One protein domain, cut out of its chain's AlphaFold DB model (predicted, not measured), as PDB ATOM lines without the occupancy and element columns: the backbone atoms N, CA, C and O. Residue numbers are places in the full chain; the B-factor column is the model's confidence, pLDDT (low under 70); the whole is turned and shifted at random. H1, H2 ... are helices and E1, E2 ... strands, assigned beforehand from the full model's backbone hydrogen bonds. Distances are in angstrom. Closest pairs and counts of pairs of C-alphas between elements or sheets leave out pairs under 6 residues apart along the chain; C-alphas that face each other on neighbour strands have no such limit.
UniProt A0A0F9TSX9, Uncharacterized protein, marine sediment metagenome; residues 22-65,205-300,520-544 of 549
ATOM      1  N   GLY A  22     -57.874  57.896-106.347       89.12
ATOM      2  CA  GLY A  22     -57.903  58.174-107.787       89.12
ATOM      3  C   GLY A  22     -58.260  56.969-108.663       89.12
ATOM      4  O   GLY A  22     -58.284  57.105-109.886       89.12
ATOM      5  N   ALA A  23     -58.555  55.806-108.075       88.06
ATOM      6  CA  ALA A  23     -58.994  54.646-108.837       88.06
ATOM      7  C   ALA A  23     -60.357  54.898-109.524       88.06
ATOM      8  O   ALA A  23     -61.209  55.603-108.969       88.06
ATOM      9  N   PRO A  24     -60.581  54.333-110.726       85.62
ATOM     10  CA  PRO A  24     -61.831  54.506-111.459       85.62
ATOM     11  C   PRO A  24     -63.019  53.860-110.732       85.62
ATOM     12  O   PRO A  24     -62.862  52.982-109.882       85.62
ATOM     13  N   ILE A  25     -64.235  54.272-111.101       78.88
ATOM     14  CA  ILE A  25     -65.473  53.630-110.634       78.88
ATOM     15  C   ILE A  25     -65.431  52.139-111.007       78.88
ATOM     16  O   ILE A  25     -65.162  51.801-112.158       78.88
ATOM     17  N   GLY A  26     -65.690  51.259-110.034       80.44
ATOM     18  CA  GLY A  26     -65.622  49.802-110.201       80.44
ATOM     19  C   GLY A  26     -64.243  49.181-109.945       80.44
ATOM     20  O   GLY A  26     -64.087  47.975-110.125       80.44
ATOM     21  N   ALA A  27     -63.245  49.969-109.531       88.06
ATOM     22  CA  ALA A  27     -61.987  49.427-109.024       88.06
ATOM     23  C   ALA A  27     -62.210  48.554-107.770       88.06
ATOM     24  O   ALA A  27     -63.191  48.770-107.056       88.06
ATOM     25  N   PRO A  28     -61.306  47.595-107.480       92.94
ATOM     26  CA  PRO A  28     -61.414  46.752-106.296       92.94
ATOM     27  C   PRO A  28     -61.505  47.575-105.011       92.94
ATOM     28  O   PRO A  28     -60.722  48.504-104.795       92.94
ATOM     29  N   GLU A  29     -62.448  47.188-104.163       96.19
ATOM     30  CA  GLU A  29     -62.573  47.680-102.799       96.19
ATOM     31  C   GLU A  29     -61.997  46.638-101.838       96.19
ATOM     32  O   GLU A  29     -62.066  45.430-102.078       96.19
ATOM     33  N   TYR A  30     -61.400  47.124-100.759       96.69
ATOM     34  CA  TYR A  30     -60.786  46.323 -99.714       96.69
ATOM     35  C   TYR A  30     -61.531  46.579 -98.420       96.69
ATOM     36  O   TYR A  30     -61.684  47.731 -98.014       96.69
ATOM     37  N   THR A  31     -61.947  45.505 -97.764       97.56
ATOM     38  CA  THR A  31     -62.659  45.568 -96.492       97.56
ATOM     39  C   THR A  31     -61.797  44.958 -95.400       97.56
ATOM     40  O   THR A  31     -61.302  43.837 -95.538       97.56
ATOM     41  N   VAL A  32     -61.619  45.697 -94.309       97.62
ATOM     42  CA  VAL A  32     -60.902  45.247 -93.113       97.62
ATOM     43  C   VAL A  32     -61.808  45.338 -91.893       97.62
ATOM     44  O   VAL A  32     -62.675  46.205 -91.808       97.62
ATOM     45  N   GLN A  33     -61.585  44.428 -90.949       97.81
ATOM     46  CA  GLN A  33     -62.295  44.384 -89.676       97.81
ATOM     47  C   GLN A  33     -61.381  44.938 -88.584       97.81
ATOM     48  O   GLN A  33     -60.250  44.474 -88.431       97.81
ATOM     49  N   LEU A  34     -61.872  45.926 -87.844       97.88
ATOM     50  CA  LEU A  34     -61.147  46.629 -86.792       97.88
ATOM     51  C   LEU A  34     -61.869  46.438 -85.457       97.88
ATOM     52  O   LEU A  34     -63.095  46.435 -85.393       97.88
ATOM     53  N   ASP A  35     -61.109  46.319 -84.378       96.25
ATOM     54  CA  ASP A  35     -61.648  46.316 -83.017       96.25
ATOM     55  C   ASP A  35     -61.847  47.755 -82.505       96.25
ATOM     56  O   ASP A  35     -62.693  48.001 -81.645       96.25
ATOM     57  N   TYR A  36     -61.090  48.721 -83.044       96.88
ATOM     58  CA  TYR A  36     -61.165  50.127 -82.643       96.88
ATOM     59  C   TYR A  36     -60.819  51.085 -83.793       96.88
ATOM     60  O   TYR A  36     -59.957  50.794 -84.628       96.88
ATOM     61  N   LEU A  37     -61.462  52.255 -83.812       98.19
ATOM     62  CA  LEU A  37     -61.272  53.290 -84.830       98.19
ATOM     63  C   LEU A  37     -60.829  54.618 -84.209       98.19
ATOM     64  O   LEU A  37     -61.426  55.126 -83.263       98.19
ATOM     65  N   VAL A  38     -59.811  55.228 -84.804       98.56
ATOM     66  CA  VAL A  38     -59.346  56.578 -84.488       98.56
ATOM     67  C   VAL A  38     -59.583  57.466 -85.703       98.56
ATOM     68  O   VAL A  38     -58.977  57.278 -86.757       98.56
ATOM     69  N   ILE A  39     -60.444  58.467 -85.565       98.56
ATOM     70  CA  ILE A  39     -60.699  59.463 -86.607       98.56
ATOM     71  C   ILE A  39     -59.785  60.666 -86.351       98.56
ATOM     72  O   ILE A  39     -60.031  61.488 -85.465       98.56
ATOM     73  N   ALA A  40     -58.693  60.740 -87.116       98.38
ATOM     74  CA  ALA A  40     -57.677  61.793 -87.036       98.38
ATOM     75  C   ALA A  40     -57.718  62.772 -88.231       98.38
ATOM     76  O   ALA A  40     -56.919  63.710 -88.292       98.38
ATOM     77  N   CYS A  41     -58.656  62.577 -89.159       96.94
ATOM     78  CA  CYS A  41     -58.998  63.478 -90.257       96.94
ATOM     79  C   CYS A  41     -60.270  64.285 -89.941       96.94
ATOM     80  O   CYS A  41     -60.923  64.047 -88.923       96.94
ATOM     81  N   GLU A  42     -60.627  65.245 -90.800       95.38
ATOM     82  CA  GLU A  42     -61.860  66.026 -90.644       95.38
ATOM     83  C   GLU A  42     -63.081  65.084 -90.634       95.38
ATOM     84  O   GLU A  42     -63.384  64.456 -91.653       95.38
ATOM     85  N   PRO A  43     -63.817  64.970 -89.514       96.94
ATOM     86  CA  PRO A  43     -64.871  63.971 -89.399       96.94
ATOM     87  C   PRO A  43     -66.060  64.290 -90.306       96.94
ATOM     88  O   PRO A  43     -66.707  63.360 -90.775       96.94
ATOM     89  N   ASN A  44     -66.322  65.566 -90.620       95.44
ATOM     90  CA  ASN A  44     -67.413  65.955 -91.514       95.44
ATOM     91  C   ASN A  44     -67.200  65.457 -92.956       95.44
ATOM     92  O   ASN A  44     -68.161  65.082 -93.625       95.44
ATOM     93  N   ALA A  45     -65.946  65.325 -93.403       94.19
ATOM     94  CA  ALA A  45     -65.614  64.734 -94.702       94.19
ATOM     95  C   ALA A  45     -65.994  63.241 -94.811       94.19
ATOM     96  O   ALA A  45     -65.998  62.674 -95.906       94.19
ATOM     97  N   LEU A  46     -66.322  62.599 -93.684       96.88
ATOM     98  CA  LEU A  46     -66.788  61.218 -93.613       96.88
ATOM     99  C   LEU A  46     -68.309  61.106 -93.422       96.88
ATOM    100  O   LEU A  46     -68.793  59.986 -93.327       96.88
ATOM    101  N   CYS A  47     -69.081  62.199 -93.367       94.25
ATOM    102  CA  CYS A  47     -70.517  62.156 -93.032       94.25
ATOM    103  C   CYS A  47     -71.370  61.247 -93.936       94.25
ATOM    104  O   CYS A  47     -72.336  60.654 -93.452       94.25
ATOM    105  N   ASP A  48     -70.989  61.103 -95.206       94.06
ATOM    106  CA  ASP A  48     -71.672  60.235 -96.180       94.06
ATOM    107  C   ASP A  48     -71.057  58.828 -96.281       94.06
ATOM    108  O   ASP A  48     -71.532  57.988 -97.042       94.06
ATOM    109  N   ARG A  49     -69.974  58.576 -95.541       96.75
ATOM    110  CA  ARG A  49     -69.173  57.342 -95.603       96.75
ATOM    111  C   ARG A  49     -69.221  56.571 -94.289       96.75
ATOM    112  O   ARG A  49     -69.184  55.350 -94.294       96.75
ATOM    113  N   CYS A  50     -69.298  57.276 -93.167       97.94
ATOM    114  CA  CYS A  50     -69.418  56.710 -91.837       97.94
ATOM    115  C   CYS A  50     -70.873  56.726 -91.381       97.94
ATOM    116  O   CYS A  50     -71.609  57.692 -91.592       97.94
ATOM    117  N   ASP A  51     -71.276  55.668 -90.695       96.50
ATOM    118  CA  ASP A  51     -72.587  55.503 -90.077       96.50
ATOM    119  C   ASP A  51     -72.797  56.384 -88.826       96.50
ATOM    120  O   ASP A  51     -73.260  55.933 -87.775       96.50
ATOM    121  N   TYR A  52     -72.446  57.666 -88.911       97.69
ATOM    122  CA  TYR A  52     -72.624  58.619 -87.824       97.69
ATOM    123  C   TYR A  52     -74.070  58.664 -87.322       97.69
ATOM    124  O   TYR A  52     -75.032  58.772 -88.089       97.69
ATOM    125  N   SER A  53     -74.204  58.637 -85.999       96.50
ATOM    126  CA  SER A  53     -75.446  58.887 -85.279       96.50
ATOM    127  C   SER A  53     -75.993  60.290 -85.591       96.50
ATOM    128  O   SER A  53     -75.246  61.180 -86.016       96.50
ATOM    129  N   PRO A  54     -77.287  60.553 -85.333       96.75
ATOM    130  CA  PRO A  54     -77.855  61.887 -85.518       96.75
ATOM    131  C   PRO A  54     -77.117  62.985 -84.736       96.75
ATOM    132  O   PRO A  54     -76.968  64.102 -85.234       96.75
ATOM    133  N   LEU A  55     -76.623  62.670 -83.530       96.56
ATOM    134  CA  LEU A  55     -75.838  63.608 -82.724       96.56
ATOM    135  C   LEU A  55     -74.484  63.910 -83.376       96.56
ATOM    136  O   LEU A  55     -74.133  65.078 -83.501       96.56
ATOM    137  N   GLU A  56     -73.755  62.889 -83.825       98.00
ATOM    138  CA  GLU A  56     -72.478  63.055 -84.534       98.00
ATOM    139  C   GLU A  56     -72.646  63.917 -85.791       98.00
ATOM    140  O   GLU A  56     -71.955  64.920 -85.941       98.00
ATOM    141  N   LYS A  57     -73.643  63.616 -86.634       97.31
ATOM    142  CA  LYS A  57     -73.957  64.426 -87.825       97.31
ATOM    143  C   LYS A  57     -74.290  65.876 -87.471       97.31
ATOM    144  O   LYS A  57     -73.875  66.793 -88.174       97.31
ATOM    145  N   THR A  58     -75.007  66.088 -86.367       96.50
ATOM    146  CA  THR A  58     -75.320  67.435 -85.873       96.50
ATOM    147  C   THR A  58     -74.065  68.182 -85.438       96.50
ATOM    148  O   THR A  58     -73.958  69.368 -85.715       96.50
ATOM    149  N   ILE A  59     -73.121  67.526 -84.761       98.00
ATOM    150  CA  ILE A  59     -71.870  68.157 -84.323       98.00
ATOM    151  C   ILE A  59     -70.991  68.474 -85.537       98.00
ATOM    152  O   ILE A  59     -70.538  69.604 -85.685       98.00
ATOM    153  N   PHE A  60     -70.766  67.499 -86.420       97.56
ATOM    154  CA  PHE A  60     -69.804  67.639 -87.516       97.56
ATOM    155  C   PHE A  60     -70.301  68.560 -88.631       97.56
ATOM    156  O   PHE A  60     -69.509  69.288 -89.219       97.56
ATOM    157  N   GLY A  61     -71.615  68.617 -88.859       96.44
ATOM    158  CA  GLY A  61     -72.221  69.547 -89.811       96.44
ATOM    159  C   GLY A  61     -72.253  71.010 -89.346       96.44
ATOM    160  O   GLY A  61     -72.841  71.841 -90.037       96.44
ATOM    161  N   LYS A  62     -71.688  71.332 -88.173       97.12
ATOM    162  CA  LYS A  62     -71.673  72.686 -87.587       97.12
ATOM    163  C   LYS A  62     -70.318  73.378 -87.635       97.12
ATOM    164  O   LYS A  62     -70.224  74.511 -87.173       97.12
ATOM    165  N   PHE A  63     -69.288  72.733 -88.174       96.25
ATOM    166  CA  PHE A  63     -68.000  73.397 -88.325       96.25
ATOM    167  C   PHE A  63     -68.094  74.547 -89.332       96.25
ATOM    168  O   PHE A  63     -68.575  74.379 -90.452       96.25
ATOM    169  N   GLU A  64     -67.590  75.706 -88.927       95.50
ATOM    170  CA  GLU A  64     -67.123  76.740 -89.839       95.50
ATOM    171  C   GLU A  64     -65.604  76.630 -89.973       95.50
ATOM    172  O   GLU A  64     -64.913  76.191 -89.052       95.50
ATOM    173  N   ASN A  65     -65.075  77.029 -91.126       95.62
ATOM    174  CA  ASN A  65     -63.639  77.055 -91.362       95.62
ATOM    175  C   ASN A  65     -63.250  78.123 -92.386       95.62
ATOM    176  O   ASN A  65     -64.084  78.790 -93.017       95.62
ATOM    177  N   ASP A 205     -70.165  81.185 -82.025       95.44
ATOM    178  CA  ASP A 205     -70.584  81.543 -80.657       95.44
ATOM    179  C   ASP A 205     -71.941  80.913 -80.272       95.44
ATOM    180  O   ASP A 205     -72.121  80.430 -79.151       95.44
ATOM    181  N   ALA A 206     -72.880  80.821 -81.221       95.94
ATOM    182  CA  ALA A 206     -74.167  80.165 -80.999       95.94
ATOM    183  C   ALA A 206     -74.013  78.656 -80.733       95.94
ATOM    184  O   ALA A 206     -74.694  78.094 -79.872       95.94
ATOM    185  N   ASP A 207     -73.105  77.988 -81.436       97.31
ATOM    186  CA  ASP A 207     -72.812  76.568 -81.238       97.31
ATOM    187  C   ASP A 207     -72.057  76.315 -79.919       97.31
ATOM    188  O   ASP A 207     -72.346  75.349 -79.204       97.31
ATOM    189  N   LEU A 208     -71.160  77.227 -79.531       97.12
ATOM    190  CA  LEU A 208     -70.484  77.214 -78.231       97.12
ATOM    191  C   LEU A 208     -71.480  77.359 -77.070       97.12
ATOM    192  O   LEU A 208     -71.420  76.585 -76.112       97.12
ATOM    193  N   LYS A 209     -72.466  78.260 -77.189       96.19
ATOM    194  CA  LYS A 209     -73.587  78.409 -76.236       96.19
ATOM    195  C   LYS A 209     -74.465  77.159 -76.138       96.19
ATOM    196  O   LYS A 209     -75.038  76.885 -75.086       96.19
ATOM    197  N   ASN A 210     -74.522  76.362 -77.206       96.38
ATOM    198  CA  ASN A 210     -75.171  75.047 -77.232       96.38
ATOM    199  C   ASN A 210     -74.263  73.897 -76.759       96.38
ATOM    200  O   ASN A 210     -74.653  72.721 -76.842       96.38
ATOM    201  N   TYR A 211     -73.074  74.232 -76.259       97.00
ATOM    202  CA  TYR A 211     -72.071  73.335 -75.702       97.00
ATOM    203  C   TYR A 211     -71.625  72.225 -76.666       97.00
ATOM    204  O   TYR A 211     -71.326  71.113 -76.226       97.00
ATOM    205  N   LEU A 212     -71.582  72.501 -77.978       97.44
ATOM    206  CA  LEU A 212     -71.197  71.490 -78.973       97.44
ATOM    207  C   LEU A 212     -69.800  70.876 -78.740       97.44
ATOM    208  O   LEU A 212     -69.723  69.650 -78.825       97.44
ATOM    209  N   PRO A 213     -68.741  71.618 -78.342       96.69
ATOM    210  CA  PRO A 213     -67.448  71.006 -78.008       96.69
ATOM    211  C   PRO A 213     -67.535  69.946 -76.901       96.69
ATOM    212  O   PRO A 213     -66.931  68.886 -77.002       96.69
ATOM    213  N   TRP A 214     -68.341  70.177 -75.860       96.62
ATOM    214  CA  TRP A 214     -68.501  69.217 -74.758       96.62
ATOM    215  C   TRP A 214     -69.412  68.049 -75.122       96.62
ATOM    216  O   TRP A 214     -69.225  66.946 -74.616       96.62
ATOM    217  N   LYS A 215     -70.373  68.249 -76.030       97.06
ATOM    218  CA  LYS A 215     -71.108  67.128 -76.633       97.06
ATOM    219  C   LYS A 215     -70.182  66.272 -77.497       97.06
ATOM    220  O   LYS A 215     -70.318  65.054 -77.475       97.06
ATOM    221  N   TYR A 216     -69.232  66.894 -78.197       97.00
ATOM    222  CA  TYR A 216     -68.196  66.198 -78.956       97.00
ATOM    223  C   TYR A 216     -67.248  65.425 -78.026       97.00
ATOM    224  O   TYR A 216     -66.986  64.244 -78.238       97.00
ATOM    225  N   LEU A 217     -66.817  66.025 -76.919       94.94
ATOM    226  CA  LEU A 217     -66.074  65.306 -75.885       94.94
ATOM    227  C   LEU A 217     -66.883  64.120 -75.318       94.94
ATOM    228  O   LEU A 217     -66.359  63.025 -75.146       94.94
ATOM    229  N   GLY A 218     -68.188  64.300 -75.103       93.88
ATOM    230  CA  GLY A 218     -69.079  63.271 -74.560       93.88
ATOM    231  C   GLY A 218     -69.404  62.099 -75.497       93.88
ATOM    232  O   GLY A 218     -70.135  61.192 -75.085       93.88
ATOM    233  N   ILE A 219     -68.931  62.097 -76.749       94.50
ATOM    234  CA  ILE A 219     -69.065  60.946 -77.663       94.50
ATOM    235  C   ILE A 219     -67.779  60.132 -77.810       94.50
ATOM    236  O   ILE A 219     -67.796  59.093 -78.464       94.50
ATOM    237  N   GLN A 220     -66.681  60.571 -77.204       94.88
ATOM    238  CA  GLN A 220     -65.407  59.882 -77.320       94.88
ATOM    239  C   GLN A 220     -65.472  58.463 -76.727       94.88
ATOM    240  O   GLN A 220     -66.034  58.252 -75.652       94.88
ATOM    241  N   GLY A 221     -64.926  57.481 -77.448       92.31
ATOM    242  CA  GLY A 221     -64.931  56.062 -77.074       92.31
ATOM    243  C   GLY A 221     -66.230  55.316 -77.378       92.31
ATOM    244  O   GLY A 221     -66.254  54.086 -77.333       92.31
ATOM    245  N   LYS A 222     -67.319  56.014 -77.725       92.50
ATOM    246  CA  LYS A 222     -68.578  55.353 -78.090       92.50
ATOM    247  C   LYS A 222     -68.419  54.613 -79.411       92.50
ATOM    248  O   LYS A 222     -67.745  55.096 -80.321       92.50
ATOM    249  N   ARG A 223     -69.074  53.450 -79.524       93.50
ATOM    250  CA  ARG A 223     -69.048  52.606 -80.734       93.50
ATOM    251  C   ARG A 223     -67.607  52.306 -81.175       93.50
ATOM    252  O   ARG A 223     -67.273  52.387 -82.357       93.50
ATOM    253  N   ASN A 224     -66.738  52.068 -80.187       94.12
ATOM    254  CA  ASN A 224     -65.309  51.785 -80.335       94.12
ATOM    255  C   ASN A 224     -64.563  52.821 -81.195       94.12
ATOM    256  O   ASN A 224     -63.671  52.478 -81.969       94.12
ATOM    257  N   THR A 225     -64.964  54.093 -81.096       96.25
ATOM    258  CA  THR A 225     -64.423  55.180 -81.917       96.25
ATOM    259  C   THR A 225     -63.975  56.359 -81.067       96.25
ATOM    260  O   THR A 225     -64.702  56.837 -80.198       96.25
ATOM    261  N   ILE A 226     -62.789  56.882 -81.362       96.88
ATOM    262  CA  ILE A 226     -62.266  58.124 -80.789       96.88
ATOM    263  C   ILE A 226     -61.974  59.123 -81.909       96.88
ATOM    264  O   ILE A 226     -61.568  58.744 -83.008       96.88
ATOM    265  N   PHE A 227     -62.164  60.407 -81.635       97.88
ATOM    266  CA  PHE A 227     -61.902  61.492 -82.571       97.88
ATOM    267  C   PHE A 227     -60.801  62.374 -82.004       97.88
ATOM    268  O   PHE A 227     -60.934  62.873 -80.890       97.88
ATOM    269  N   VAL A 228     -59.734  62.580 -82.773       97.31
ATOM    270  CA  VAL A 228     -58.528  63.316 -82.342       97.31
ATOM    271  C   VAL A 228     -58.075  64.361 -83.363       97.31
ATOM    272  O   VAL A 228     -56.980  64.917 -83.270       97.31
ATOM    273  N   HIS A 229     -58.908  64.631 -84.368       97.19
ATOM    274  CA  HIS A 229     -58.698  65.739 -85.293       97.19
ATOM    275  C   HIS A 229     -58.710  67.089 -84.555       97.19
ATOM    276  O   HIS A 229     -59.380  67.237 -83.532       97.19
ATOM    277  N   ALA A 230     -58.018  68.088 -85.108       95.50
ATOM    278  CA  ALA A 230     -57.944  69.458 -84.588       95.50
ATOM    279  C   ALA A 230     -59.309  70.078 -84.224       95.50
ATOM    280  O   ALA A 230     -59.412  70.819 -83.251       95.50
ATOM    281  N   SER A 231     -60.373  69.720 -84.951       96.00
ATOM    282  CA  SER A 231     -61.744  70.206 -84.706       96.00
ATOM    283  C   SER A 231     -62.323  69.839 -83.331       96.00
ATOM    284  O   SER A 231     -63.371  70.347 -82.940       96.00
ATOM    285  N   THR A 232     -61.668  68.943 -82.589       95.31
ATOM    286  CA  THR A 232     -62.038  68.588 -81.209       95.31
ATOM    287  C   THR A 232     -61.669  69.662 -80.189       95.31
ATOM    288  O   THR A 232     -62.315  69.757 -79.149       95.31
ATOM    289  N   CYS A 233     -60.643  70.465 -80.474       92.69
ATOM    290  CA  CYS A 233     -60.083  71.426 -79.531       92.69
ATOM    291  C   CYS A 233     -59.634  72.713 -80.236       92.69
ATOM    292  O   CYS A 233     -60.297  73.744 -80.100       92.69
ATOM    293  N   PHE A 234     -58.524  72.656 -80.976       96.25
ATOM    294  CA  PHE A 234     -57.917  73.784 -81.676       96.25
ATOM    295  C   PHE A 234     -56.960  73.311 -82.794       96.25
ATOM    296  O   PHE A 234     -56.462  72.187 -82.776       96.25
ATOM    297  N   GLU A 235     -56.664  74.181 -83.766       94.94
ATOM    298  CA  GLU A 235     -55.883  73.873 -84.987       94.94
ATOM    299  C   GLU A 235     -54.362  73.762 -84.783       94.94
ATOM    300  O   GLU A 235     -53.621  73.501 -85.730       94.94
ATOM    301  N   SER A 236     -53.853  73.950 -83.564       95.62
ATOM    302  CA  SER A 236     -52.413  73.912 -83.310       95.62
ATOM    303  C   SER A 236     -51.923  72.512 -82.933       95.62
ATOM    304  O   SER A 236     -52.631  71.718 -82.314       95.62
ATOM    305  N   VAL A 237     -50.666  72.208 -83.271       97.12
ATOM    306  CA  VAL A 237     -50.035  70.927 -82.918       97.12
ATOM    307  C   VAL A 237     -49.975  70.724 -81.402       97.12
ATOM    308  O   VAL A 237     -50.166  69.599 -80.942       97.12
ATOM    309  N   LEU A 238     -49.734  71.790 -80.629       97.12
ATOM    310  CA  LEU A 238     -49.737  71.719 -79.167       97.12
ATOM    311  C   LEU A 238     -51.095  71.286 -78.639       97.12
ATOM    312  O   LEU A 238     -51.143  70.394 -77.798       97.12
ATOM    313  N   ASP A 239     -52.173  71.888 -79.135       96.94
ATOM    314  CA  ASP A 239     -53.515  71.591 -78.642       96.94
ATOM    315  C   ASP A 239     -53.922  70.162 -78.997       96.94
ATOM    316  O   ASP A 239     -54.457  69.451 -78.154       96.94
ATOM    317  N   ILE A 240     -53.567  69.685 -80.194       97.25
ATOM    318  CA  ILE A 240     -53.754  68.279 -80.576       97.25
ATOM    319  C   ILE A 240     -52.988  67.354 -79.620       97.25
ATOM    320  O   ILE A 240     -53.549  66.381 -79.117       97.25
ATOM    321  N   TYR A 241     -51.710  67.642 -79.355       97.19
ATOM    322  CA  TYR A 241     -50.901  66.856 -78.421       97.19
ATOM    323  C   TYR A 241     -51.523  66.843 -77.018       97.19
ATOM    324  O   TYR A 241     -51.696  65.773 -76.435       97.19
ATOM    325  N   GLN A 242     -51.912  68.009 -76.498       96.00
ATOM    326  CA  GLN A 242     -52.544  68.138 -75.187       96.00
ATOM    327  C   GLN A 242     -53.889  67.411 -75.137       96.00
ATOM    328  O   GLN A 242     -54.188  66.780 -74.130       96.00
ATOM    329  N   TYR A 243     -54.679  67.446 -76.214       96.12
ATOM    330  CA  TYR A 243     -55.948  66.728 -76.295       96.12
ATOM    331  C   TYR A 243     -55.735  65.216 -76.219       96.12
ATOM    332  O   TYR A 243     -56.403  64.537 -75.448       96.12
ATOM    333  N   ILE A 244     -54.755  64.680 -76.957       95.44
ATOM    334  CA  ILE A 244     -54.410  63.252 -76.900       95.44
ATOM    335  C   ILE A 244     -53.987  62.851 -75.480       95.44
ATOM    336  O   ILE A 244     -54.427  61.812 -74.991       95.44
ATOM    337  N   GLN A 245     -53.183  63.675 -74.801       92.75
ATOM    338  CA  GLN A 245     -52.827  63.435 -73.399       92.75
ATOM    339  C   GLN A 245     -54.069  63.458 -72.498       92.75
ATOM    340  O   GLN A 245     -54.322  62.489 -71.790       92.75
ATOM    341  N   MET A 246     -54.898  64.499 -72.599       91.94
ATOM    342  CA  MET A 246     -56.145  64.635 -71.837       91.94
ATOM    343  C   MET A 246     -57.060  63.410 -71.987       91.94
ATOM    344  O   MET A 246     -57.665  62.972 -71.018       91.94
ATOM    345  N   LEU A 247     -57.145  62.824 -73.183       91.69
ATOM    346  CA  LEU A 247     -57.992  61.658 -73.437       91.69
ATOM    347  C   LEU A 247     -57.435  60.331 -72.896       91.69
ATOM    348  O   LEU A 247     -58.208  59.401 -72.655       91.69
ATOM    349  N   LEU A 248     -56.112  60.202 -72.762       88.06
ATOM    350  CA  LEU A 248     -55.457  58.912 -72.507       88.06
ATOM    351  C   LEU A 248     -54.788  58.803 -71.133       88.06
ATOM    352  O   LEU A 248     -54.635  57.688 -70.624       88.06
ATOM    353  N   THR A 249     -54.363  59.922 -70.550       77.38
ATOM    354  CA  THR A 249     -53.549  59.938 -69.325       77.38
ATOM    355  C   THR A 249     -54.232  60.610 -68.140       77.38
ATOM    356  O   THR A 249     -53.853  60.327 -67.007       77.38
ATOM    357  N   ASP A 250     -55.254  61.437 -68.361       72.75
ATOM    358  CA  ASP A 250     -56.033  62.038 -67.277       72.75
ATOM    359  C   ASP A 250     -57.077  61.041 -66.751       72.75
ATOM    360  O   ASP A 250     -58.054  60.733 -67.434       72.75
ATOM    361  N   ASP A 251     -56.888  60.539 -65.527       65.88
ATOM    362  CA  ASP A 251     -57.779  59.560 -64.889       65.88
ATOM    363  C   ASP A 251     -59.246  60.024 -64.823       65.88
ATOM    364  O   ASP A 251     -60.153  59.191 -64.808       65.88
ATOM    365  N   ALA A 252     -59.500  61.339 -64.826       58.03
ATOM    366  CA  ALA A 252     -60.858  61.879 -64.839       58.03
ATOM    367  C   ALA A 252     -61.581  61.679 -66.185       58.03
ATOM    368  O   ALA A 252     -62.811  61.696 -66.222       58.03
ATOM    369  N   ASN A 253     -60.829  61.498 -67.276       60.19
ATOM    370  CA  ASN A 253     -61.320  61.561 -68.659       60.19
ATOM    371  C   ASN A 253     -60.810  60.427 -69.546       60.19
ATOM    372  O   ASN A 253     -61.053  60.426 -70.754       60.19
ATOM    373  N   LYS A 254     -60.104  59.470 -68.946       72.06
ATOM    374  CA  LYS A 254     -59.482  58.358 -69.639       72.06
ATOM    375  C   LYS A 254     -60.528  57.561 -70.403       72.06
ATOM    376  O   LYS A 254     -61.376  56.883 -69.821       72.06
ATOM    377  N   ILE A 255     -60.434  57.618 -71.724       81.00
ATOM    378  CA  ILE A 255     -61.234  56.766 -72.593       81.00
ATOM    379  C   ILE A 255     -60.587  55.386 -72.627       81.00
ATOM    380  O   ILE A 255     -59.366  55.250 -72.724       81.00
ATOM    381  N   GLY A 256     -61.418  54.348 -72.537       78.50
ATOM    382  CA  GLY A 256     -60.960  52.970 -72.646       78.50
ATOM    383  C   GLY A 256     -60.435  52.675 -74.049       78.50
ATOM    384  O   GLY A 256     -61.193  52.708 -75.014       78.50
ATOM    385  N   LEU A 257     -59.144  52.364 -74.155       90.12
ATOM    386  CA  LEU A 257     -58.585  51.656 -75.308       90.12
ATOM    387  C   LEU A 257     -58.780  50.140 -75.125       90.12
ATOM    388  O   LEU A 257     -58.902  49.692 -73.980       90.12
ATOM    389  N   PRO A 258     -58.753  49.331 -76.205       91.88
ATOM    390  CA  PRO A 258     -58.840  47.876 -76.092       91.88
ATOM    391  C   PRO A 258     -57.800  47.318 -75.117       91.88
ATOM    392  O   PRO A 258     -56.625  47.675 -75.191       91.88
ATOM    393  N   THR A 259     -58.197  46.431 -74.207       90.94
ATOM    394  CA  THR A 259     -57.255  45.821 -73.253       90.94
ATOM    395  C   THR A 259     -56.276  44.868 -73.937       90.94
ATOM    396  O   THR A 259     -55.139  44.729 -73.489       90.94
ATOM    397  N   ASP A 260     -56.705  44.231 -75.030       93.81
ATOM    398  CA  ASP A 260     -55.864  43.384 -75.873       93.81
ATOM    399  C   ASP A 260     -54.922  44.236 -76.741       93.81
ATOM    400  O   ASP A 260     -55.356  45.026 -77.581       93.81
ATOM    401  N   LYS A 261     -53.610  44.052 -76.566       95.88
ATOM    402  CA  LYS A 261     -52.559  44.762 -77.315       95.88
ATOM    403  C   LYS A 261     -52.420  44.311 -78.770       95.88
ATOM    404  O   LYS A 261     -51.733  44.964 -79.554       95.88
ATOM    405  N   THR A 262     -53.080  43.220 -79.142       96.88
ATOM    406  CA  THR A 262     -53.146  42.711 -80.517       96.88
ATOM    407  C   THR A 262     -54.412  43.148 -81.261       96.88
ATOM    408  O   THR A 262     -54.543  42.856 -82.454       96.88
ATOM    409  N   ALA A 263     -55.305  43.890 -80.588       96.56
ATOM    410  CA  ALA A 263     -56.510  44.460 -81.183       96.56
ATOM    411  C   ALA A 263     -56.181  45.245 -82.463       96.56
ATOM    412  O   ALA A 263     -55.229  46.027 -82.498       96.56
ATOM    413  N   ALA A 264     -56.976  45.036 -83.512       98.00
ATOM    414  CA  ALA A 264     -56.833  45.717 -84.789       98.00
ATOM    415  C   ALA A 264     -57.335  47.162 -84.673       98.00
ATOM    416  O   ALA A 264     -58.539  47.404 -84.584       98.00
ATOM    417  N   ILE A 265     -56.416  48.129 -84.685       98.56
ATOM    418  CA  ILE A 265     -56.739  49.554 -84.562       98.56
ATOM    419  C   ILE A 265     -56.486  50.254 -85.894       98.56
ATOM    420  O   ILE A 265     -55.357  50.287 -86.392       98.56
ATOM    421  N   GLY A 266     -57.532  50.858 -86.457       98.69
ATOM    422  CA  GLY A 266     -57.421  51.711 -87.638       98.69
ATOM    423  C   GLY A 266     -57.377  53.187 -87.263       98.69
ATOM    424  O   GLY A 266     -58.205  53.654 -86.485       98.69
ATOM    425  N   ILE A 267     -56.443  53.938 -87.842       98.88
ATOM    426  CA  ILE A 267     -56.350  55.397 -87.705       98.88
ATOM    427  C   ILE A 267     -56.583  56.033 -89.073       98.88
ATOM    428  O   ILE A 267     -55.863  55.729 -90.018       98.88
ATOM    429  N   LEU A 268     -57.559  56.928 -89.197       98.69
ATOM    430  CA  LEU A 268     -57.840  57.632 -90.450       98.69
ATOM    431  C   LEU A 268     -57.125  58.985 -90.474       98.69
ATOM    432  O   LEU A 268     -57.511  59.901 -89.749       98.69
ATOM    433  N   GLY A 269     -56.115  59.104 -91.336       98.44
ATOM    434  CA  GLY A 269     -55.313  60.305 -91.569       98.44
ATOM    435  C   GLY A 269     -53.932  60.266 -90.907       98.44
ATOM    436  O   GLY A 269     -53.815  60.100 -89.696       98.44
ATOM    437  N   ALA A 270     -52.880  60.514 -91.690       98.38
ATOM    438  CA  ALA A 270     -51.487  60.610 -91.240       98.38
ATOM    439  C   ALA A 270     -51.022  62.069 -91.049       98.38
ATOM    440  O   ALA A 270     -49.872  62.428 -91.321       98.38
ATOM    441  N   GLY A 271     -51.929  62.937 -90.585       97.88
ATOM    442  CA  GLY A 271     -51.589  64.266 -90.067       97.88
ATOM    443  C   GLY A 271     -50.960  64.215 -88.666       97.88
ATOM    444  O   GLY A 271     -50.806  63.126 -88.111       97.88
ATOM    445  N   PRO A 272     -50.644  65.373 -88.050       97.81
ATOM    446  CA  PRO A 272     -50.055  65.420 -86.710       97.81
ATOM    447  C   PRO A 272     -50.869  64.622 -85.683       97.81
ATOM    448  O   PRO A 272     -50.292  63.842 -84.933       97.81
ATOM    449  N   SER A 273     -52.204  64.730 -85.713       97.94
ATOM    450  CA  SER A 273     -53.109  63.943 -84.865       97.94
ATOM    451  C   SER A 273     -52.890  62.434 -84.990       97.94
ATOM    452  O   SER A 273     -52.683  61.760 -83.985       97.94
ATOM    453  N   GLY A 274     -52.909  61.895 -86.213       98.56
ATOM    454  CA  GLY A 274     -52.808  60.451 -86.435       98.56
ATOM    455  C   GLY A 274     -51.413  59.902 -86.162       98.56
ATOM    456  O   GLY A 274     -51.286  58.837 -85.565       98.56
ATOM    457  N   LEU A 275     -50.366  60.652 -86.521       98.69
ATOM    458  CA  LEU A 275     -48.980  60.271 -86.233       98.69
ATOM    459  C   LEU A 275     -48.699  60.259 -84.728       98.69
ATOM    460  O   LEU A 275     -48.141  59.288 -84.218       98.69
ATOM    461  N   MET A 276     -49.120  61.303 -84.005       97.94
ATOM    462  CA  MET A 276     -48.945  61.361 -82.553       97.94
ATOM    463  C   MET A 276     -49.750  60.269 -81.854       97.94
ATOM    464  O   MET A 276     -49.203  59.580 -80.996       97.94
ATOM    465  N   PHE A 277     -51.008  60.049 -82.249       97.94
ATOM    466  CA  PHE A 277     -51.827  58.987 -81.660       97.94
ATOM    467  C   PHE A 277     -51.243  57.598 -81.945       97.94
ATOM    468  O   PHE A 277     -51.111  56.785 -81.033       97.94
ATOM    469  N   GLY A 278     -50.806  57.342 -83.182       98.06
ATOM    470  CA  GLY A 278     -50.112  56.108 -83.550       98.06
ATOM    471  C   GLY A 278     -48.812  55.903 -82.765       98.06
ATOM    472  O   GLY A 278     -48.550  54.792 -82.306       98.06
ATOM    473  N   SER A 279     -48.028  56.963 -82.525       97.31
ATOM    474  CA  SER A 279     -46.850  56.886 -81.650       97.31
ATOM    475  C   SER A 279     -47.225  56.514 -80.220       97.31
ATOM    476  O   SER A 279     -46.527  55.698 -79.626       97.31
ATOM    477  N   VAL A 280     -48.297  57.089 -79.667       95.88
ATOM    478  CA  VAL A 280     -48.746  56.764 -78.307       95.88
ATOM    479  C   VAL A 280     -49.190  55.304 -78.218       95.88
ATOM    480  O   VAL A 280     -48.796  54.609 -77.287       95.88
ATOM    481  N   LEU A 281     -49.938  54.794 -79.203       96.69
ATOM    482  CA  LEU A 281     -50.319  53.378 -79.236       96.69
ATOM    483  C   LEU A 281     -49.099  52.450 -79.327       96.69
ATOM    484  O   LEU A 281     -49.062  51.433 -78.635       96.69
ATOM    485  N   ARG A 282     -48.081  52.815 -80.119       96.31
ATOM    486  CA  ARG A 282     -46.803  52.087 -80.157       96.31
ATOM    487  C   ARG A 282     -46.128  52.067 -78.783       96.31
ATOM    488  O   ARG A 282     -45.680  51.010 -78.355       96.31
ATOM    489  N   ASP A 283     -46.067  53.204 -78.089       94.56
ATOM    490  CA  ASP A 283     -45.481  53.282 -76.739       94.56
ATOM    491  C   ASP A 283     -46.284  52.473 -75.707       94.56
ATOM    492  O   ASP A 283     -45.727  51.977 -74.733       94.56
ATOM    493  N   MET A 284     -47.589  52.319 -75.937       94.31
ATOM    494  CA  MET A 284     -48.490  51.464 -75.161       94.31
ATOM    495  C   MET A 284     -48.481  49.993 -75.615       94.31
ATOM    496  O   MET A 284     -49.371  49.240 -75.205       94.31
ATOM    497  N   GLU A 285     -47.513  49.595 -76.446       96.12
ATOM    498  CA  GLU A 285     -47.258  48.224 -76.912       96.12
ATOM    499  C   GLU A 285     -48.352  47.613 -77.806       96.12
ATOM    500  O   GLU A 285     -48.403  46.394 -77.973       96.12
ATOM    501  N   TYR A 286     -49.220  48.425 -78.423       97.19
ATOM    502  CA  TYR A 286     -50.147  47.908 -79.436       97.19
ATOM    503  C   TYR A 286     -49.386  47.501 -80.701       97.19
ATOM    504  O   TYR A 286     -48.610  48.282 -81.254       97.19
ATOM    505  N   THR A 287     -49.630  46.282 -81.184       97.12
ATOM    506  CA  THR A 287     -48.851  45.681 -82.282       97.12
ATOM    507  C   THR A 287     -49.580  45.655 -83.623       97.12
ATOM    508  O   THR A 287     -48.939  45.486 -84.659       97.12
ATOM    509  N   ASN A 288     -50.900  45.860 -83.626       98.25
ATOM    510  CA  ASN A 288     -51.746  45.778 -84.817       98.25
ATOM    511  C   ASN A 288     -52.447  47.114 -85.109       98.25
ATOM    512  O   ASN A 288     -53.671  47.234 -85.086       98.25
ATOM    513  N   VAL A 289     -51.642  48.150 -85.351       98.69
ATOM    514  CA  VAL A 289     -52.116  49.506 -85.663       98.69
ATOM    515  C   VAL A 289     -51.821  49.816 -87.127       98.69
ATOM    516  O   VAL A 289     -50.688  49.644 -87.572       98.69
ATOM    517  N   THR A 290     -52.816  50.297 -87.871       98.81
ATOM    518  CA  THR A 290     -52.640  50.773 -89.255       98.81
ATOM    519  C   THR A 290     -53.166  52.196 -89.398       98.81
ATOM    520  O   THR A 290     -54.306  52.481 -89.036       98.81
ATOM    521  N   ILE A 291     -52.345  53.091 -89.949       98.88
ATOM    522  CA  ILE A 291     -52.739  54.454 -90.314       98.88
ATOM    523  C   ILE A 291     -53.089  54.473 -91.801       98.88
ATOM    524  O   ILE A 291     -52.234  54.202 -92.639       98.88
ATOM    525  N   TYR A 292     -54.326  54.814 -92.133       98.69
ATOM    526  CA  TYR A 292     -54.823  54.934 -93.497       98.69
ATOM    527  C   TYR A 292     -54.776  56.398 -93.928       98.69
ATOM    528  O   TYR A 292     -55.474  57.246 -93.371       98.69
ATOM    529  N   GLU A 293     -53.943  56.704 -94.917       98.44
ATOM    530  CA  GLU A 293     -53.720  58.051 -95.430       98.44
ATOM    531  C   GLU A 293     -54.158  58.145 -96.888       98.44
ATOM    532  O   GLU A 293     -53.735  57.365 -97.739       98.44
ATOM    533  N   LYS A 294     -55.001  59.136 -97.182       96.88
ATOM    534  CA  LYS A 294     -55.541  59.344 -98.527       96.88
ATOM    535  C   LYS A 294     -54.488  59.839 -99.508       96.88
ATOM    536  O   LYS A 294     -54.512  59.476-100.680       96.88
ATOM    537  N   SER A 295     -53.585  60.703 -99.064       95.25
ATOM    538  CA  SER A 295     -52.528  61.242 -99.911       95.25
ATOM    539  C   SER A 295     -51.321  60.300 -99.997       95.25
ATOM    540  O   SER A 295     -51.267  59.244 -99.369       95.25
ATOM    541  N   GLY A 296     -50.332  60.689-100.802       95.69
ATOM    542  CA  GLY A 296     -49.032  60.017-100.881       95.69
ATOM    543  C   GLY A 296     -48.007  60.521 -99.860       95.69
ATOM    544  O   GLY A 296     -46.815  60.320-100.074       95.69
ATOM    545  N   ARG A 297     -48.425  61.247 -98.813       95.69
ATOM    546  CA  ARG A 297     -47.514  61.870 -97.840       95.69
ATOM    547  C   ARG A 297     -48.098  61.910 -96.432       95.69
ATOM    548  O   ARG A 297     -49.303  61.836 -96.241       95.69
ATOM    549  N   ILE A 298     -47.228  62.112 -95.449       97.56
ATOM    550  CA  ILE A 298     -47.604  62.366 -94.054       97.56
ATOM    551  C   ILE A 298     -47.587  63.868 -93.729       97.56
ATOM    552  O   ILE A 298     -47.185  64.702 -94.544       97.56
ATOM    553  N   GLY A 299     -48.016  64.217 -92.514       96.06
ATOM    554  CA  GLY A 299     -47.892  65.560 -91.941       96.06
ATOM    555  C   GLY A 299     -49.135  66.435 -92.095       96.06
ATOM    556  O   GLY A 299     -49.204  67.503 -91.484       96.06
ATOM    557  N   GLY A 300     -50.152  65.984 -92.842       95.06
ATOM    558  CA  GLY A 300     -51.442  66.671 -92.953       95.06
ATOM    559  C   GLY A 300     -51.264  68.115 -93.416       95.06
ATOM    560  O   GLY A 300     -50.683  68.355 -94.470       95.06
ATOM    561  N   GLU A 520     -41.469  62.854 -90.158       97.88
ATOM    562  CA  GLU A 520     -40.657  61.804 -90.781       97.88
ATOM    563  C   GLU A 520     -39.944  60.947 -89.729       97.88
ATOM    564  O   GLU A 520     -40.048  59.722 -89.769       97.88
ATOM    565  N   GLN A 521     -39.288  61.577 -88.746       97.56
ATOM    566  CA  GLN A 521     -38.613  60.864 -87.655       97.56
ATOM    567  C   GLN A 521     -39.589  60.125 -86.727       97.56
ATOM    568  O   GLN A 521     -39.216  59.128 -86.115       97.56
ATOM    569  N   MET A 522     -40.837  60.582 -86.594       97.75
ATOM    570  CA  MET A 522     -41.858  59.888 -85.803       97.75
ATOM    571  C   MET A 522     -42.403  58.645 -86.518       97.75
ATOM    572  O   MET A 522     -42.571  57.596 -85.884       97.75
ATOM    573  N   ALA A 523     -42.678  58.772 -87.820       97.75
ATOM    574  CA  ALA A 523     -43.195  57.695 -88.659       97.75
ATOM    575  C   ALA A 523     -42.135  56.617 -88.913       97.75
ATOM    576  O   ALA A 523     -42.419  55.430 -88.759       97.75
ATOM    577  N   THR A 524     -40.906  57.033 -89.218       96.44
ATOM    578  CA  THR A 524     -39.758  56.156 -89.464       96.44
ATOM    579  C   THR A 524     -38.639  56.522 -88.488       96.44
ATOM    580  O   THR A 524     -37.685  57.216 -88.854       96.44
ATOM    581  N   PRO A 525     -38.756  56.101 -87.216       91.94
ATOM    582  CA  PRO A 525     -37.756  56.392 -86.210       91.94
ATOM    583  C   PRO A 525     -36.455  55.675 -86.535       91.94
ATOM    584  O   PRO A 525     -36.416  54.631 -87.190       91.94
ATOM    585  N   ARG A 526     -35.357  56.254 -86.064       89.12
ATOM    586  CA  ARG A 526     -34.044  55.675 -86.298       89.12
ATOM    587  C   ARG A 526     -33.848  54.379 -85.508       89.12
ATOM    588  O   ARG A 526     -34.385  54.262 -84.401       89.12
ATOM    589  N   PRO A 527     -32.996  53.461 -85.996       88.56
ATOM    590  CA  PRO A 527     -32.726  52.201 -85.306       88.56
ATOM    591  C   PRO A 527     -32.209  52.356 -83.865       88.56
ATOM    592  O   PRO A 527     -32.549  51.542 -83.012       88.56
ATOM    593  N   ASP A 528     -31.434  53.406 -83.565       88.69
ATOM    594  CA  ASP A 528     -30.873  53.678 -82.227       88.69
ATOM    595  C   ASP A 528     -31.933  54.039 -81.176       88.69
ATOM    596  O   ASP A 528     -31.666  53.949 -79.982       88.69
ATOM    597  N   THR A 529     -33.144  54.407 -81.599       88.56
ATOM    598  CA  THR A 529     -34.261  54.659 -80.676       88.56
ATOM    599  C   THR A 529     -34.916  53.375 -80.163       88.56
ATOM    600  O   THR A 529     -35.684  53.433 -79.207       88.56
ATOM    601  N   GLY A 530     -34.655  52.226 -80.804       90.94
ATOM    602  CA  GLY A 530     -35.317  50.952 -80.501       90.94
ATOM    603  C   GLY A 530     -36.809  50.907 -80.857       90.94
ATOM    604  O   GLY A 530     -37.480  49.931 -80.531       90.94
ATOM    605  N   LEU A 531     -37.342  51.943 -81.514       92.81
ATOM    606  CA  LEU A 531     -38.750  52.030 -81.886       92.81
ATOM    607  C   LEU A 531     -39.006  51.408 -83.258       92.81
ATOM    608  O   LEU A 531     -38.227  51.575 -84.196       92.81
ATOM    609  N   THR A 532     -40.154  50.754 -83.400       94.06
ATOM    610  CA  THR A 532     -40.647  50.301 -84.701       94.06
ATOM    611  C   THR A 532     -41.252  51.465 -85.503       94.06
ATOM    612  O   THR A 532     -41.839  52.391 -84.917       94.06
ATOM    613  N   PRO A 533     -41.130  51.445 -86.845       97.25
ATOM    614  CA  PRO A 533     -41.865  52.360 -87.711       97.25
ATOM    615  C   PRO A 533     -43.377  52.236 -87.544       97.25
ATOM    616  O   PRO A 533     -43.902  51.151 -87.295       97.25
ATOM    617  N   LEU A 534     -44.077  53.356 -87.712       98.25
ATOM    618  CA  LEU A 534     -45.531  53.358 -87.810       98.25
ATOM    619  C   LEU A 534     -45.945  52.722 -89.142       98.25
ATOM    620  O   LEU A 534     -45.379  53.023 -90.193       98.25
ATOM    621  N   ASN A 535     -46.964  51.869 -89.108       98.44
ATOM    622  CA  ASN A 535     -47.532  51.271 -90.310       98.44
ATOM    623  C   ASN A 535     -48.512  52.255 -90.969       98.44
ATOM    624  O   ASN A 535     -49.673  52.347 -90.564       98.44
ATOM    625  N   VAL A 536     -48.031  53.008 -91.960       98.62
ATOM    626  CA  VAL A 536     -48.836  53.956 -92.743       98.62
ATOM    627  C   VAL A 536     -49.114  53.382 -94.130       98.62
ATOM    628  O   VAL A 536     -48.190  53.124 -94.903       98.62
ATOM    629  N   GLN A 537     -50.390  53.223 -94.467       98.19
ATOM    630  CA  GLN A 537     -50.861  52.873 -95.801       98.19
ATOM    631  C   GLN A 537     -51.309  54.134 -96.538       98.19
ATOM    632  O   GLN A 537     -52.286  54.775 -96.158       98.19
ATOM    633  N   PHE A 538     -50.584  54.479 -97.599       97.94
ATOM    634  CA  PHE A 538     -50.860  55.649 -98.430       97.94
ATOM    635  C   PHE A 538     -51.860  55.356 -99.542       97.94
ATOM    636  O   PHE A 538     -52.090  54.203 -99.913       97.94
ATOM    637  N   SER A 539     -52.384  56.427-100.139       96.69
ATOM    638  CA  SER A 539     -53.343  56.363-101.240       96.69
ATOM    639  C   SER A 539     -54.617  55.596-100.880       96.69
ATOM    640  O   SER A 539     -55.192  54.931-101.737       96.69
ATOM    641  N   VAL A 540     -55.098  55.708 -99.644       96.19
ATOM    642  CA  VAL A 540     -56.310  55.036 -99.154       96.19
ATOM    643  C   VAL A 540     -57.503  55.999 -99.134       96.19
ATOM    644  O   VAL A 540     -57.587  56.887 -98.290       96.19
ATOM    645  N   ASP A 541     -58.454  55.822-100.054       95.44
ATOM    646  CA  ASP A 541     -59.719  56.570-100.073       95.44
ATOM    647  C   ASP A 541     -60.814  55.728 -99.410       95.44
ATOM    648  O   ASP A 541     -61.249  54.712 -99.956       95.44
ATOM    649  N   THR A 542     -61.253  56.147 -98.223       96.56
ATOM    650  CA  THR A 542     -62.346  55.500 -97.488       96.56
ATOM    651  C   THR A 542     -63.630  55.518 -98.310       96.56
ATOM    652  O   THR A 542     -64.062  56.582 -98.748       96.56
ATOM    653  N   VAL A 543     -64.264  54.362 -98.477       96.19
ATOM    654  CA  VAL A 543     -65.551  54.204 -99.163       96.19
ATOM    655  C   VAL A 543     -66.684  54.156 -98.143       96.19
ATOM    656  O   VAL A 543     -67.616  54.952 -98.241       96.19
ATOM    657  N   SER A 544     -66.578  53.288 -97.135       97.81
ATOM    658  CA  SER A 544     -67.568  53.179 -96.063       97.81
ATOM    659  C   SER A 544     -66.943  52.772 -94.727       97.81
ATOM    660  O   SER A 544     -65.872  52.164 -94.679       97.81
TER     661      SER A 544
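Overview. This is residues 22 to 65, 205 to 300 and 520 to 544 of the 549 residues of an uncharacterized protein of marine sediment metagenome (UniProt A0A0F9TSX9). Look for a small parallel sheet of four strands, in the order E3, E2, E4, E5, with H6 over one face and H5 and the short H7 packed on H6. Short helices H2, H4 and H3 lie beyond the E3 edge, while H1 follows E2 by a tight link, past the end of that strand; the loop round Asp 528 makes the extreme opposite H3, and E1 and E6 lie near each other on the side of the sheet away from H6. The 165 printed residues have seven named helices and six named strands, along the chain E1 E2 H1 H2 H3 H4 E3 H5 E4 H6 E5 H7 E6; the class is mixed, with under half of the residues in named elements. The whole is compact, with a radius of gyration of the C-alphas of 16.0 A and spans of 50 by 46 by 29 A.

Arrangement. Start at inner strands E2, residues 36 to 39, and E4, residues 265 to 268, parallel at 16 degrees; N 38 and O 266 are within hydrogen-bond range at 2.8 A. Edge strand E3, residues 225 to 227, is parallel to E2 at 21 degrees, with N 39 and O 226 at 2.8 A. Edge strand E5, residues 289 to 292, is parallel to E4 at 21 degrees, with N 267 and O 290 at 2.8 A. H6, residues 272 to 283, is on this sheet at a height of 9.3 A, making two layers, a helix on one face of a sheet; it runs along E4, at 6 degrees on the local plane. E4, H6, E5 form a strand-helix-strand unit, two parallel neighbour strands with a helix between, and its crossover is right-handed. H5, residues 237 to 248, touches residues 272 to 277 of H6 alone, closest at the C-alphas of Ile 240 and Ser 273, 6.1 A; E3, H5, E4 form a split unit, with E2 between the strands, also right-handed. H7, residues 520 to 523, touches H6, closest at C-alphas 523 and 275, 6.8 A, with residues 275 to 279 of H6 alone. H2, residues 54 to 60, touches H4, residues 212 to 217, about perpendicular at 76 degrees, closest at C-alphas 59 and 212, 6.3 A. H1, residues 43 to 46, only just touches H2, with 3 pairs of C-alphas within 8 A, the closest Asn 44 and Phe 60, 5.0 A. Every O i to N i+4 pair is within range in H2, H4, H5, H6 and H3, residues 205 to 209; H1 and H7 are too short for one.

Along the chain. Find C-alpha 30 at (-60.786, 46.323, -99.714), where E1, residues 30 to 34, begins its 12.9 A. H5 starts at (-50.035, 70.927, -82.918) and spans 16.8 A; H6 spans 16.4 A. E6, residues 540 to 544, 11.8 A long, ends at (-67.568, 53.179, -96.063); E1 and E6 pair with no named strand.

Size, cuts and confidence. The farthest C-alphas, Ala 206 and Asp 528, are 50.8 A apart. Residues 66 to 204 and 301 to 519 are not printed, with gaps of 13.5 A and 12.0 A between C-alphas. Links H5 to E4 and H7 to E6 are long. Residues 251 to 253 are under 70 in pLDDT.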